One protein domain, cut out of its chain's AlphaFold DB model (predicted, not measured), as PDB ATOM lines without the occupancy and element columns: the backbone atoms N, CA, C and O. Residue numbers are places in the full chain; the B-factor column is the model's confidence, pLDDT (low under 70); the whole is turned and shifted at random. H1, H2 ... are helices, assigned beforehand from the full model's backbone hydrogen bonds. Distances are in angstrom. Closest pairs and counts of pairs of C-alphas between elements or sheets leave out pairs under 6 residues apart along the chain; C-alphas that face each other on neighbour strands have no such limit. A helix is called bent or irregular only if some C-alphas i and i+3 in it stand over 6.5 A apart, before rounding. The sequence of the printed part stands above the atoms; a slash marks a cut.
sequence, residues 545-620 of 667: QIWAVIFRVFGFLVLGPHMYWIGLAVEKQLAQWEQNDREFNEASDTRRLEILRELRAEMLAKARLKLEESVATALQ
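What this domain is: This is residues 545 to 620 of the 667 residues of the protein "Hypothetical protein" of Haptolina brevifila (UniProt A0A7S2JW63). Three helices make an open, flat zigzag like a letter N: the longest, H3, meets H2 near their ends as a V, and at the other end of H2 the shorter H1 folds back in a second V. H1 and H3 stand away from each other, and residues 597 to 620 of H3 stick out as a long free arm. The printed part has 76 residues with three named helices in the order H1, H2, H3 and no named strand, and its class is all helix. The whole is extended, with a radius of gyration of the C-alphas of 18.3 A and spans of 47 by 45 by 16 A.

How they stand to each other: Begin with H3, residues 589 to 620, and look at its residues 591 to 595, with which alone it touches H2, residues 562 to 586. There H2 takes part with residue 584 alone, and the two only just touch, with 3 pairs of C-alphas within 8 A. The closest C-alphas are those of Phe 584 and Arg 592, 5.9 A apart. H2 and H3 form a helical hairpin and run opposite ways at a steep tilt of 35.5 degrees, only just past shallow; their centres are 19.7 A apart. Now go back along H2 to residues 562 to 567, with which alone it touches H1, residues 545 to 559. H1 touches it with residues 552 to 556 alone, and the closest C-alphas are those of Phe 556 and Met 563, 5.8 A apart. H1 and H2 form a second helical hairpin, opposite ways at a steep tilt of 44 degrees. H1 and H3 are apart. In H1, H2 and H3 every backbone O i to N i+4 pair is within hydrogen-bond range.

Where its parts are: Find C-alpha 589 at (-27.251, 16.153, 48.963); from there H3 runs 46.6 A to C-alpha 620 at (-29.009, 62.360, 54.707). H2, residues 562 to 586, measures 36.4 A from first to last C-alpha. H1, residues 545 to 559, measures 20.5 A and begins at C-alpha 545 at (-60.909, 30.954, 54.272). None of the three helices is bent.

The domain as a whole: Look for the two C-alphas farthest apart at Leu 557 and Thr 590, 48.4 A from each other. The outline is flat, and residues 545 to 551 of H1, 568 to 579 of H2 and 597 to 620 of H3 stand free. The printed part has no cut, and both links, H1 to H2 and H2 to H3, are tight, with 2 residues each. In the B-factor column the mean pLDDT of the printed part is 87.2, and one printed residue, Leu 619, is under 70.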
ATOM      1  N   GLN A 545     -60.478  30.426  55.568       88.81
ATOM      2  CA  GLN A 545     -60.909  30.954  54.272       88.81
ATOM      3  C   GLN A 545     -61.747  32.221  54.444       88.81
ATOM      4  O   GLN A 545     -61.542  33.201  53.734       88.81
ATOM      5  N   ILE A 546     -62.656  32.230  55.421       89.56
ATOM      6  CA  ILE A 546     -63.520  33.382  55.695       89.56
ATOM      7  C   ILE A 546     -62.685  34.592  56.127       89.56
ATOM      8  O   ILE A 546     -62.843  35.666  55.556       89.56
ATOM      9  N   TRP A 547     -61.763  34.430  57.079       87.62
ATOM     10  CA  TRP A 547     -60.865  35.498  57.517       87.62
ATOM     11  C   TRP A 547     -59.954  35.963  56.392       87.62
ATOM     12  O   TRP A 547     -59.800  37.168  56.216       87.62
ATOM     13  N   ALA A 548     -59.408  35.048  55.586       83.75
ATOM     14  CA  ALA A 548     -58.622  35.425  54.417       83.75
ATOM     15  C   ALA A 548     -59.430  36.312  53.456       83.75
ATOM     16  O   ALA A 548     -58.932  37.345  53.010       83.75
ATOM     17  N   VAL A 549     -60.693  35.966  53.180       90.44
ATOM     18  CA  VAL A 549     -61.583  36.784  52.343       90.44
ATOM     19  C   VAL A 549     -61.912  38.118  53.016       90.44
ATOM     20  O   VAL A 549     -61.798  39.158  52.373       90.44
ATOM     21  N   ILE A 550     -62.264  38.120  54.305       91.56
ATOM     22  CA  ILE A 550     -62.580  39.342  55.060       91.56
ATOM     23  C   ILE A 550     -61.392  40.303  55.045       91.56
ATOM     24  O   ILE A 550     -61.573  41.474  54.724       91.56
ATOM     25  N   PHE A 551     -60.179  39.832  55.339       89.00
ATOM     26  CA  PHE A 551     -58.988  40.678  55.328       89.00
ATOM     27  C   PHE A 551     -58.626  41.160  53.922       89.00
ATOM     28  O   PHE A 551     -58.192  42.300  53.780       89.00
ATOM     29  N   ARG A 552     -58.865  40.361  52.871       87.31
ATOM     30  CA  ARG A 552     -58.712  40.818  51.477       87.31
ATOM     31  C   ARG A 552     -59.696  41.930  51.134       87.31
ATOM     32  O   ARG A 552     -59.287  42.938  50.568       87.31
ATOM     33  N   VAL A 553     -60.969  41.777  51.501       91.75
ATOM     34  CA  VAL A 553     -62.002  42.803  51.284       91.75
ATOM     35  C   VAL A 553     -61.702  44.054  52.107       91.75
ATOM     36  O   VAL A 553     -61.789  45.164  51.593       91.75
ATOM     37  N   PHE A 554     -61.298  43.893  53.365       93.50
ATOM     38  CA  PHE A 554     -60.916  45.001  54.235       93.50
ATOM     39  C   PHE A 554     -59.697  45.752  53.691       93.50
ATOM     40  O   PHE A 554     -59.738  46.972  53.572       93.50
ATOM     41  N   GLY A 555     -58.644  45.035  53.290       90.94
ATOM     42  CA  GLY A 555     -57.470  45.621  52.645       90.94
ATOM     43  C   GLY A 555     -57.835  46.349  51.351       90.94
ATOM     44  O   GLY A 555     -57.395  47.472  51.140       90.94
ATOM     45  N   PHE A 556     -58.713  45.767  50.532       93.62
ATOM     46  CA  PHE A 556     -59.232  46.415  49.329       93.62
ATOM     47  C   PHE A 556     -60.009  47.706  49.639       93.62
ATOM     48  O   PHE A 556     -59.851  48.692  48.928       93.62
ATOM     49  N   LEU A 557     -60.828  47.727  50.696       94.88
ATOM     50  CA  LEU A 557     -61.618  48.902  51.083       94.88
ATOM     51  C   LEU A 557     -60.768  50.016  51.704       94.88
ATOM     52  O   LEU A 557     -60.988  51.184  51.400       94.88
ATOM     53  N   VAL A 558     -59.828  49.667  52.586       96.00
ATOM     54  CA  VAL A 558     -59.035  50.644  53.352       96.00
ATOM     55  C   VAL A 558     -57.851  51.163  52.551       96.00
ATOM     56  O   VAL A 558     -57.574  52.358  52.565       96.00
ATOM     57  N   LEU A 559     -57.142  50.268  51.865       93.69
ATOM     58  CA  LEU A 559     -55.908  50.597  51.156       93.69
ATOM     59  C   LEU A 559     -56.150  50.731  49.648       93.69
ATOM     60  O   LEU A 559     -55.363  51.365  48.963       93.69
ATOM     61  N   GLY A 560     -57.269  50.231  49.124       93.44
ATOM     62  CA  GLY A 560     -57.673  50.412  47.732       93.44
ATOM     63  C   GLY A 560     -57.366  49.214  46.822       93.44
ATOM     64  O   GLY A 560     -56.815  48.196  47.257       93.44
ATOM     65  N   PRO A 561     -57.690  49.323  45.516       94.19
ATOM     66  CA  PRO A 561     -57.650  48.196  44.581       94.19
ATOM     67  C   PRO A 561     -56.262  47.594  44.344       94.19
ATOM     68  O   PRO A 561     -56.151  46.441  43.932       94.19
ATOM     69  N   HIS A 562     -55.192  48.346  44.604       91.94
ATOM     70  CA  HIS A 562     -53.825  47.874  44.390       91.94
ATOM     71  C   HIS A 562     -53.432  46.727  45.337       91.94
ATOM     72  O   HIS A 562     -52.618  45.886  44.957       91.94
ATOM     73  N   MET A 563     -54.061  46.612  46.515       90.25
ATOM     74  CA  MET A 563     -53.815  45.494  47.438       90.25
ATOM     75  C   MET A 563     -54.224  44.136  46.867       90.25
ATOM     76  O   MET A 563     -53.667  43.118  47.269       90.25
ATOM     77  N   TYR A 564     -55.148  44.102  45.903       89.25
ATOM     78  CA  TYR A 564     -55.476  42.868  45.190       89.25
ATOM     79  C   TYR A 564     -54.276  42.355  44.382       89.25
ATOM     80  O   TYR A 564     -53.929  41.178  44.454       89.25
ATOM     81  N   TRP A 565     -53.595  43.257  43.670       92.94
ATOM     82  CA  TRP A 565     -52.403  42.929  42.888       92.94
ATOM     83  C   TRP A 565     -51.222  42.542  43.776       92.94
ATOM     84  O   TRP A 565     -50.505  41.597  43.455       92.94
ATOM     85  N   ILE A 566     -51.055  43.217  44.918       89.31
ATOM     86  CA  ILE A 566     -50.054  42.836  45.923       89.31
ATOM     87  C   ILE A 566     -50.363  41.439  46.474       89.31
ATOM     88  O   ILE A 566     -49.463  40.608  46.548       89.31
ATOM     89  N   GLY A 567     -51.629  41.139  46.785       87.12
ATOM     90  CA  GLY A 567     -52.052  39.809  47.226       87.12
ATOM     91  C   GLY A 567     -51.721  38.713  46.210       87.12
ATOM     92  O   GLY A 567     -51.112  37.712  46.574       87.12
ATOM     93  N   LEU A 568     -52.032  38.940  44.929       89.56
ATOM     94  CA  LEU A 568     -51.664  38.044  43.822       89.56
ATOM     95  C   LEU A 568     -50.148  37.848  43.699       89.56
ATOM     96  O   LEU A 568     -49.678  36.736  43.460       89.56
ATOM     97  N   ALA A 569     -49.370  38.921  43.858       89.94
ATOM     98  CA  ALA A 569     -47.914  38.843  43.810       89.94
ATOM     99  C   ALA A 569     -47.355  38.003  44.970       89.94
ATOM    100  O   ALA A 569     -46.478  37.170  44.747       89.94
ATOM    101  N   VAL A 570     -47.892  38.173  46.181       88.88
ATOM    102  CA  VAL A 570     -47.502  37.397  47.368       88.88
ATOM    103  C   VAL A 570     -47.896  35.924  47.225       88.88
ATOM    104  O   VAL A 570     -47.084  35.056  47.531       88.88
ATOM    105  N   GLU A 571     -49.086  35.615  46.700       87.81
ATOM    106  CA  GLU A 571     -49.495  34.230  46.406       87.81
ATOM    107  C   GLU A 571     -48.556  33.562  45.398       87.81
ATOM    108  O   GLU A 571     -48.154  32.414  45.585       87.81
ATOM    109  N   LYS A 572     -48.148  34.294  44.355       91.19
ATOM    110  CA  LYS A 572     -47.182  33.790  43.374       91.19
ATOM    111  C   LYS A 572     -45.811  33.529  44.005       91.19
ATOM    112  O   LYS A 572     -45.182  32.531  43.671       91.19
ATOM    113  N   GLN A 573     -45.361  34.391  44.920       85.81
ATOM    114  CA  GLN A 573     -44.115  34.181  45.666       85.81
ATOM    115  C   GLN A 573     -44.203  32.967  46.597       85.81
ATOM    116  O   GLN A 573     -43.276  32.165  46.621       85.81
ATOM    117  N   LEU A 574     -45.318  32.787  47.311       85.50
ATOM    118  CA  LEU A 574     -45.555  31.617  48.165       85.50
ATOM    119  C   LEU A 574     -45.565  30.314  47.360       85.50
ATOM    120  O   LEU A 574     -44.918  29.354  47.760       85.50
ATOM    121  N   ALA A 575     -46.222  30.292  46.197       89.25
ATOM    122  CA  ALA A 575     -46.222  29.124  45.317       89.25
ATOM    123  C   ALA A 575     -44.811  28.784  44.805       89.25
ATOM    124  O   ALA A 575     -44.438  27.615  44.749       89.25
ATOM    125  N   GLN A 576     -44.009  29.803  44.475       88.56
ATOM    126  CA  GLN A 576     -42.599  29.611  44.132       88.56
ATOM    127  C   GLN A 576     -41.795  29.075  45.320       88.56
ATOM    128  O   GLN A 576     -40.948  28.211  45.136       88.56
ATOM    129  N   TRP A 577     -42.062  29.548  46.539       82.44
ATOM    130  CA  TRP A 577     -41.385  29.049  47.736       82.44
ATOM    131  C   TRP A 577     -41.739  27.596  48.030       82.44
ATOM    132  O   TRP A 577     -40.834  26.812  48.280       82.44
ATOM    133  N   GLU A 578     -43.010  27.206  47.925       86.50
ATOM    134  CA  GLU A 578     -43.410  25.803  48.068       86.50
ATOM    135  C   GLU A 578     -42.760  24.912  47.008       86.50
ATOM    136  O   GLU A 578     -42.383  23.779  47.301       86.50
ATOM    137  N   GLN A 579     -42.622  25.409  45.778       89.94
ATOM    138  CA  GLN A 579     -41.926  24.681  44.726       89.94
ATOM    139  C   GLN A 579     -40.435  24.529  45.054       89.94
ATOM    140  O   GLN A 579     -39.920  23.419  44.966       89.94
ATOM    141  N   ASN A 580     -39.769  25.588  45.517       86.50
ATOM    142  CA  ASN A 580     -38.365  25.539  45.934       86.50
ATOM    143  C   ASN A 580     -38.152  24.619  47.149       86.50
ATOM    144  O   ASN A 580     -37.164  23.893  47.199       86.50
ATOM    145  N   ASP A 581     -39.081  24.615  48.109       85.25
ATOM    146  CA  ASP A 581     -39.060  23.706  49.261       85.25
ATOM    147  C   ASP A 581     -39.196  22.250  48.805       85.25
ATOM    148  O   ASP A 581     -38.472  21.377  49.285       85.25
ATOM    149  N   ARG A 582     -40.098  21.969  47.854       89.12
ATOM    150  CA  ARG A 582     -40.239  20.631  47.258       89.12
ATOM    151  C   ARG A 582     -38.977  20.230  46.502       89.12
ATOM    152  O   ARG A 582     -38.459  19.148  46.752       89.12
ATOM    153  N   GLU A 583     -38.436  21.115  45.668       90.38
ATOM    154  CA  GLU A 583     -37.190  20.881  44.933       90.38
ATOM    155  C   GLU A 583     -36.014  20.624  45.885       90.38
ATOM    156  O   GLU A 583     -35.239  19.699  45.659       90.38
ATOM    157  N   PHE A 584     -35.901  21.364  46.990       89.00
ATOM    158  CA  PHE A 584     -34.870  21.140  48.004       89.00
ATOM    159  C   PHE A 584     -35.051  19.808  48.743       89.00
ATOM    160  O   PHE A 584     -34.082  19.078  48.969       89.00
ATOM    161  N   ASN A 585     -36.290  19.464  49.100       86.69
ATOM    162  CA  ASN A 585     -36.596  18.212  49.786       86.69
ATOM    163  C   ASN A 585     -36.373  16.990  48.881       86.69
ATOM    164  O   ASN A 585     -35.922  15.951  49.364       86.69
ATOM    165  N   GLU A 586     -36.609  17.113  47.578       90.31
ATOM    166  CA  GLU A 586     -36.397  16.044  46.595       90.31
ATOM    167  C   GLU A 586     -34.952  15.991  46.058       90.31
ATOM    168  O   GLU A 586     -34.509  14.951  45.571       90.31
ATOM    169  N   ALA A 587     -34.183  17.079  46.185       89.69
ATOM    170  CA  ALA A 587     -32.813  17.177  45.691       89.69
ATOM    171  C   ALA A 587     -31.827  16.233  46.407       89.69
ATOM    172  O   ALA A 587     -31.897  16.014  47.622       89.69
ATOM    173  N   SER A 588     -30.840  15.739  45.648       91.00
ATOM    174  CA  SER A 588     -29.669  15.032  46.179       91.00
ATOM    175  C   SER A 588     -28.822  15.947  47.070       91.00
ATOM    176  O   SER A 588     -28.817  17.163  46.891       91.00
ATOM    177  N   ASP A 589     -28.044  15.378  47.993       88.31
ATOM    178  CA  ASP A 589     -27.251  16.153  48.963       88.31
ATOM    179  C   ASP A 589     -26.289  17.155  48.288       88.31
ATOM    180  O   ASP A 589     -26.112  18.279  48.755       88.31
ATOM    181  N   THR A 590     -25.733  16.792  47.127       89.00
ATOM    182  CA  THR A 590     -24.916  17.688  46.292       89.00
ATOM    183  C   THR A 590     -25.702  18.889  45.762       89.00
ATOM    184  O   THR A 590     -25.210  20.014  45.826       89.00
ATOM    185  N   ARG A 591     -26.932  18.671  45.279       90.00
ATOM    186  CA  ARG A 591     -27.805  19.724  44.745       90.00
ATOM    187  C   ARG A 591     -28.373  20.603  45.860       90.00
ATOM    188  O   ARG A 591     -28.495  21.806  45.674       90.00
ATOM    189  N   ARG A 592     -28.633  20.046  47.046       85.69
ATOM    190  CA  ARG A 592     -29.021  20.817  48.240       85.69
ATOM    191  C   ARG A 592     -27.938  21.804  48.664       85.69
ATOM    192  O   ARG A 592     -28.242  22.963  48.918       85.69
ATOM    193  N   LEU A 593     -26.675  21.370  48.696       87.88
ATOM    194  CA  LEU A 593     -25.547  22.256  49.006       87.88
ATOM    195  C   LEU A 593     -25.397  23.385  47.981       87.88
ATOM    196  O   LEU A 593     -25.034  24.500  48.347       87.88
ATOM    197  N   GLU A 594     -25.679  23.111  46.708       90.69
ATOM    198  CA  GLU A 594     -25.689  24.126  45.653       90.69
ATOM    199  C   GLU A 594     -26.816  25.148  45.865       90.69
ATOM    200  O   GLU A 594     -26.538  26.346  45.909       90.69
ATOM    201  N   ILE A 595     -28.040  24.682  46.140       88.12
ATOM    202  CA  ILE A 595     -29.193  25.538  46.473       88.12
ATOM    203  C   ILE A 595     -28.890  26.422  47.698       88.12
ATOM    204  O   ILE A 595     -29.180  27.616  47.685       88.12
ATOM    205  N   LEU A 596     -28.255  25.880  48.746       89.81
ATOM    206  CA  LEU A 596     -27.874  26.661  49.932       89.81
ATOM    207  C   LEU A 596     -26.799  27.712  49.632       89.81
ATOM    208  O   LEU A 596     -26.842  28.805  50.198       89.81
ATOM    209  N   ARG A 597     -25.844  27.421  48.739       89.38
ATOM    210  CA  ARG A 597     -24.828  28.399  48.310       89.38
ATOM    211  C   ARG A 597     -25.446  29.538  47.509       89.38
ATOM    212  O   ARG A 597     -25.117  30.693  47.775       89.38
ATOM    213  N   GLU A 598     -26.338  29.220  46.573       91.00
ATOM    214  CA  GLU A 598     -27.085  30.215  45.796       91.00
ATOM    215  C   GLU A 598     -27.920  31.110  46.722       91.00
ATOM    216  O   GLU A 598     -27.827  32.336  46.659       91.00
ATOM    217  N   LEU A 599     -28.647  30.503  47.664       88.94
ATOM    218  CA  LEU A 599     -29.497  31.213  48.616       88.94
ATOM    219  C   LEU A 599     -28.689  32.092  49.587       88.94
ATOM    220  O   LEU A 599     -29.079  33.224  49.873       88.94
ATOM    221  N   ARG A 600     -27.530  31.616  50.058       88.56
ATOM    222  CA  ARG A 600     -26.599  32.407  50.881       88.56
ATOM    223  C   ARG A 600     -26.065  33.623  50.121       88.56
ATOM    224  O   ARG A 600     -26.048  34.721  50.675       88.56
ATOM    225  N   ALA A 601     -25.643  33.439  48.869       87.38
ATOM    226  CA  ALA A 601     -25.144  34.528  48.033       87.38
ATOM    227  C   ALA A 601     -26.230  35.586  47.774       87.38
ATOM    228  O   ALA A 601     -25.963  36.785  47.873       87.38
ATOM    229  N   GLU A 602     -27.468  35.151  47.524       90.38
ATOM    230  CA  GLU A 602     -28.612  36.047  47.346       90.38
ATOM    231  C   GLU A 602     -28.928  36.851  48.622       90.38
ATOM    232  O   GLU A 602     -29.172  38.059  48.549       90.38
ATOM    233  N   MET A 603     -28.903  36.213  49.801       86.44
ATOM    234  CA  MET A 603     -29.168  36.895  51.076       86.44
ATOM    235  C   MET A 603     -28.089  37.922  51.424       86.44
ATOM    236  O   MET A 603     -28.438  39.032  51.822       86.44
ATOM    237  N   LEU A 604     -26.808  37.603  51.203       84.44
ATOM    238  CA  LEU A 604     -25.701  38.546  51.396       84.44
ATOM    239  C   LEU A 604     -25.804  39.761  50.462       84.44
ATOM    240  O   LEU A 604     -25.596  40.891  50.897       84.44
ATOM    241  N   ALA A 605     -26.169  39.554  49.192       85.56
ATOM    242  CA  ALA A 605     -26.343  40.653  48.243       85.56
ATOM    243  C   ALA A 605     -27.491  41.596  48.652       85.56
ATOM    244  O   ALA A 605     -27.323  42.814  48.650       85.56
ATOM    245  N   LYS A 606     -28.644  41.042  49.057       88.31
ATOM    246  CA  LYS A 606     -29.798  41.831  49.531       88.31
ATOM    247  C   LYS A 606     -29.509  42.579  50.831       88.31
ATOM    248  O   LYS A 606     -29.972  43.703  51.001       88.31
ATOM    249  N   ALA A 607     -28.778  41.950  51.744       82.31
ATOM    250  CA  ALA A 607     -28.353  42.551  52.998       82.31
ATOM    251  C   ALA A 607     -27.452  43.771  52.789       82.31
ATOM    252  O   ALA A 607     -27.730  44.828  53.349       82.31
ATOM    253  N   ARG A 608     -26.428  43.647  51.935       84.56
ATOM    254  CA  ARG A 608     -25.512  44.750  51.612       84.56
ATOM    255  C   ARG A 608     -26.227  45.935  50.978       84.56
ATOM    256  O   ARG A 608     -25.991  47.065  51.374       84.56
ATOM    257  N   LEU A 609     -27.173  45.671  50.078       85.50
ATOM    258  CA  LEU A 609     -27.979  46.718  49.446       85.50
ATOM    259  C   LEU A 609     -28.821  47.489  50.485       85.50
ATOM    260  O   LEU A 609     -28.856  48.714  50.476       85.50
ATOM    261  N   LYS A 610     -29.438  46.783  51.446       84.00
ATOM    262  CA  LYS A 610     -30.167  47.419  52.559       84.00
ATOM    263  C   LYS A 610     -29.256  48.193  53.510       84.00
ATOM    264  O   LYS A 610     -29.657  49.247  53.998       84.00
ATOM    265  N   LEU A 611     -28.057  47.676  53.788       81.50
ATOM    266  CA  LEU A 611     -27.052  48.378  54.582       81.50
ATOM    267  C   LEU A 611     -26.688  49.702  53.895       81.50
ATOM    268  O   LEU A 611     -26.794  50.750  54.524       81.50
ATOM    269  N   GLU A 612     -26.380  49.678  52.595       82.19
ATOM    270  CA  GLU A 612     -26.089  50.870  51.788       82.19
ATOM    271  C   GLU A 612     -27.249  51.882  51.790       82.19
ATOM    272  O   GLU A 612     -27.015  53.076  51.984       82.19
ATOM    273  N   GLU A 613     -28.502  51.429  51.659       81.50
ATOM    274  CA  GLU A 613     -29.693  52.287  51.769       81.50
ATOM    275  C   GLU A 613     -29.834  52.916  53.164       81.50
ATOM    276  O   GLU A 613     -30.100  54.115  53.288       81.50
ATOM    277  N   SER A 614     -29.639  52.129  54.228       78.19
ATOM    278  CA  SER A 614     -29.747  52.606  55.612       78.19
ATOM    279  C   SER A 614     -28.640  53.602  55.970       78.19
ATOM    280  O   SER A 614     -28.919  54.634  56.578       78.19
ATOM    281  N   VAL A 615     -27.411  53.360  55.503       75.69
ATOM    282  CA  VAL A 615     -26.264  54.263  55.662       75.69
ATOM    283  C   VAL A 615     -26.475  55.547  54.858       75.69
ATOM    284  O   VAL A 615     -26.234  56.635  55.378       75.69
ATOM    285  N   ALA A 616     -26.993  55.463  53.628       74.69
ATOM    286  CA  ALA A 616     -27.333  56.637  52.821       74.69
ATOM    287  C   ALA A 616     -28.450  57.485  53.460       74.69
ATOM    288  O   ALA A 616     -28.384  58.716  53.426       74.69
ATOM    289  N   THR A 617     -29.442  56.840  54.082       76.56
ATOM    290  CA  THR A 617     -30.532  57.517  54.805       76.56
ATOM    291  C   THR A 617     -30.009  58.191  56.077       76.56
ATOM    292  O   THR A 617     -30.269  59.373  56.293       76.56
ATOM    293  N   ALA A 618     -29.184  57.494  56.866       71.00
ATOM    294  CA  ALA A 618     -28.544  58.052  58.057       71.00
ATOM    295  C   ALA A 618     -27.600  59.227  57.724       71.00
ATOM    296  O   ALA A 618     -27.560  60.217  58.454       71.00
ATOM    297  N   LEU A 619     -26.888  59.175  56.589       68.50
ATOM    298  CA  LEU A 619     -26.061  60.281  56.086       68.50
ATOM    299  C   LEU A 619     -26.891  61.489  55.618       68.50
ATOM    300  O   LEU A 619     -26.451  62.626  55.788       68.50
ATOM    301  N   GLN A 620     -28.084  61.273  55.053       70.00
ATOM    302  CA  GLN A 620     -29.009  62.360  54.707       70.00
ATOM    303  C   GLN A 620     -29.638  63.014  55.943       70.00
ATOM    304  O   GLN A 620     -29.846  64.228  55.948       70.00
TER     305      GLN A 620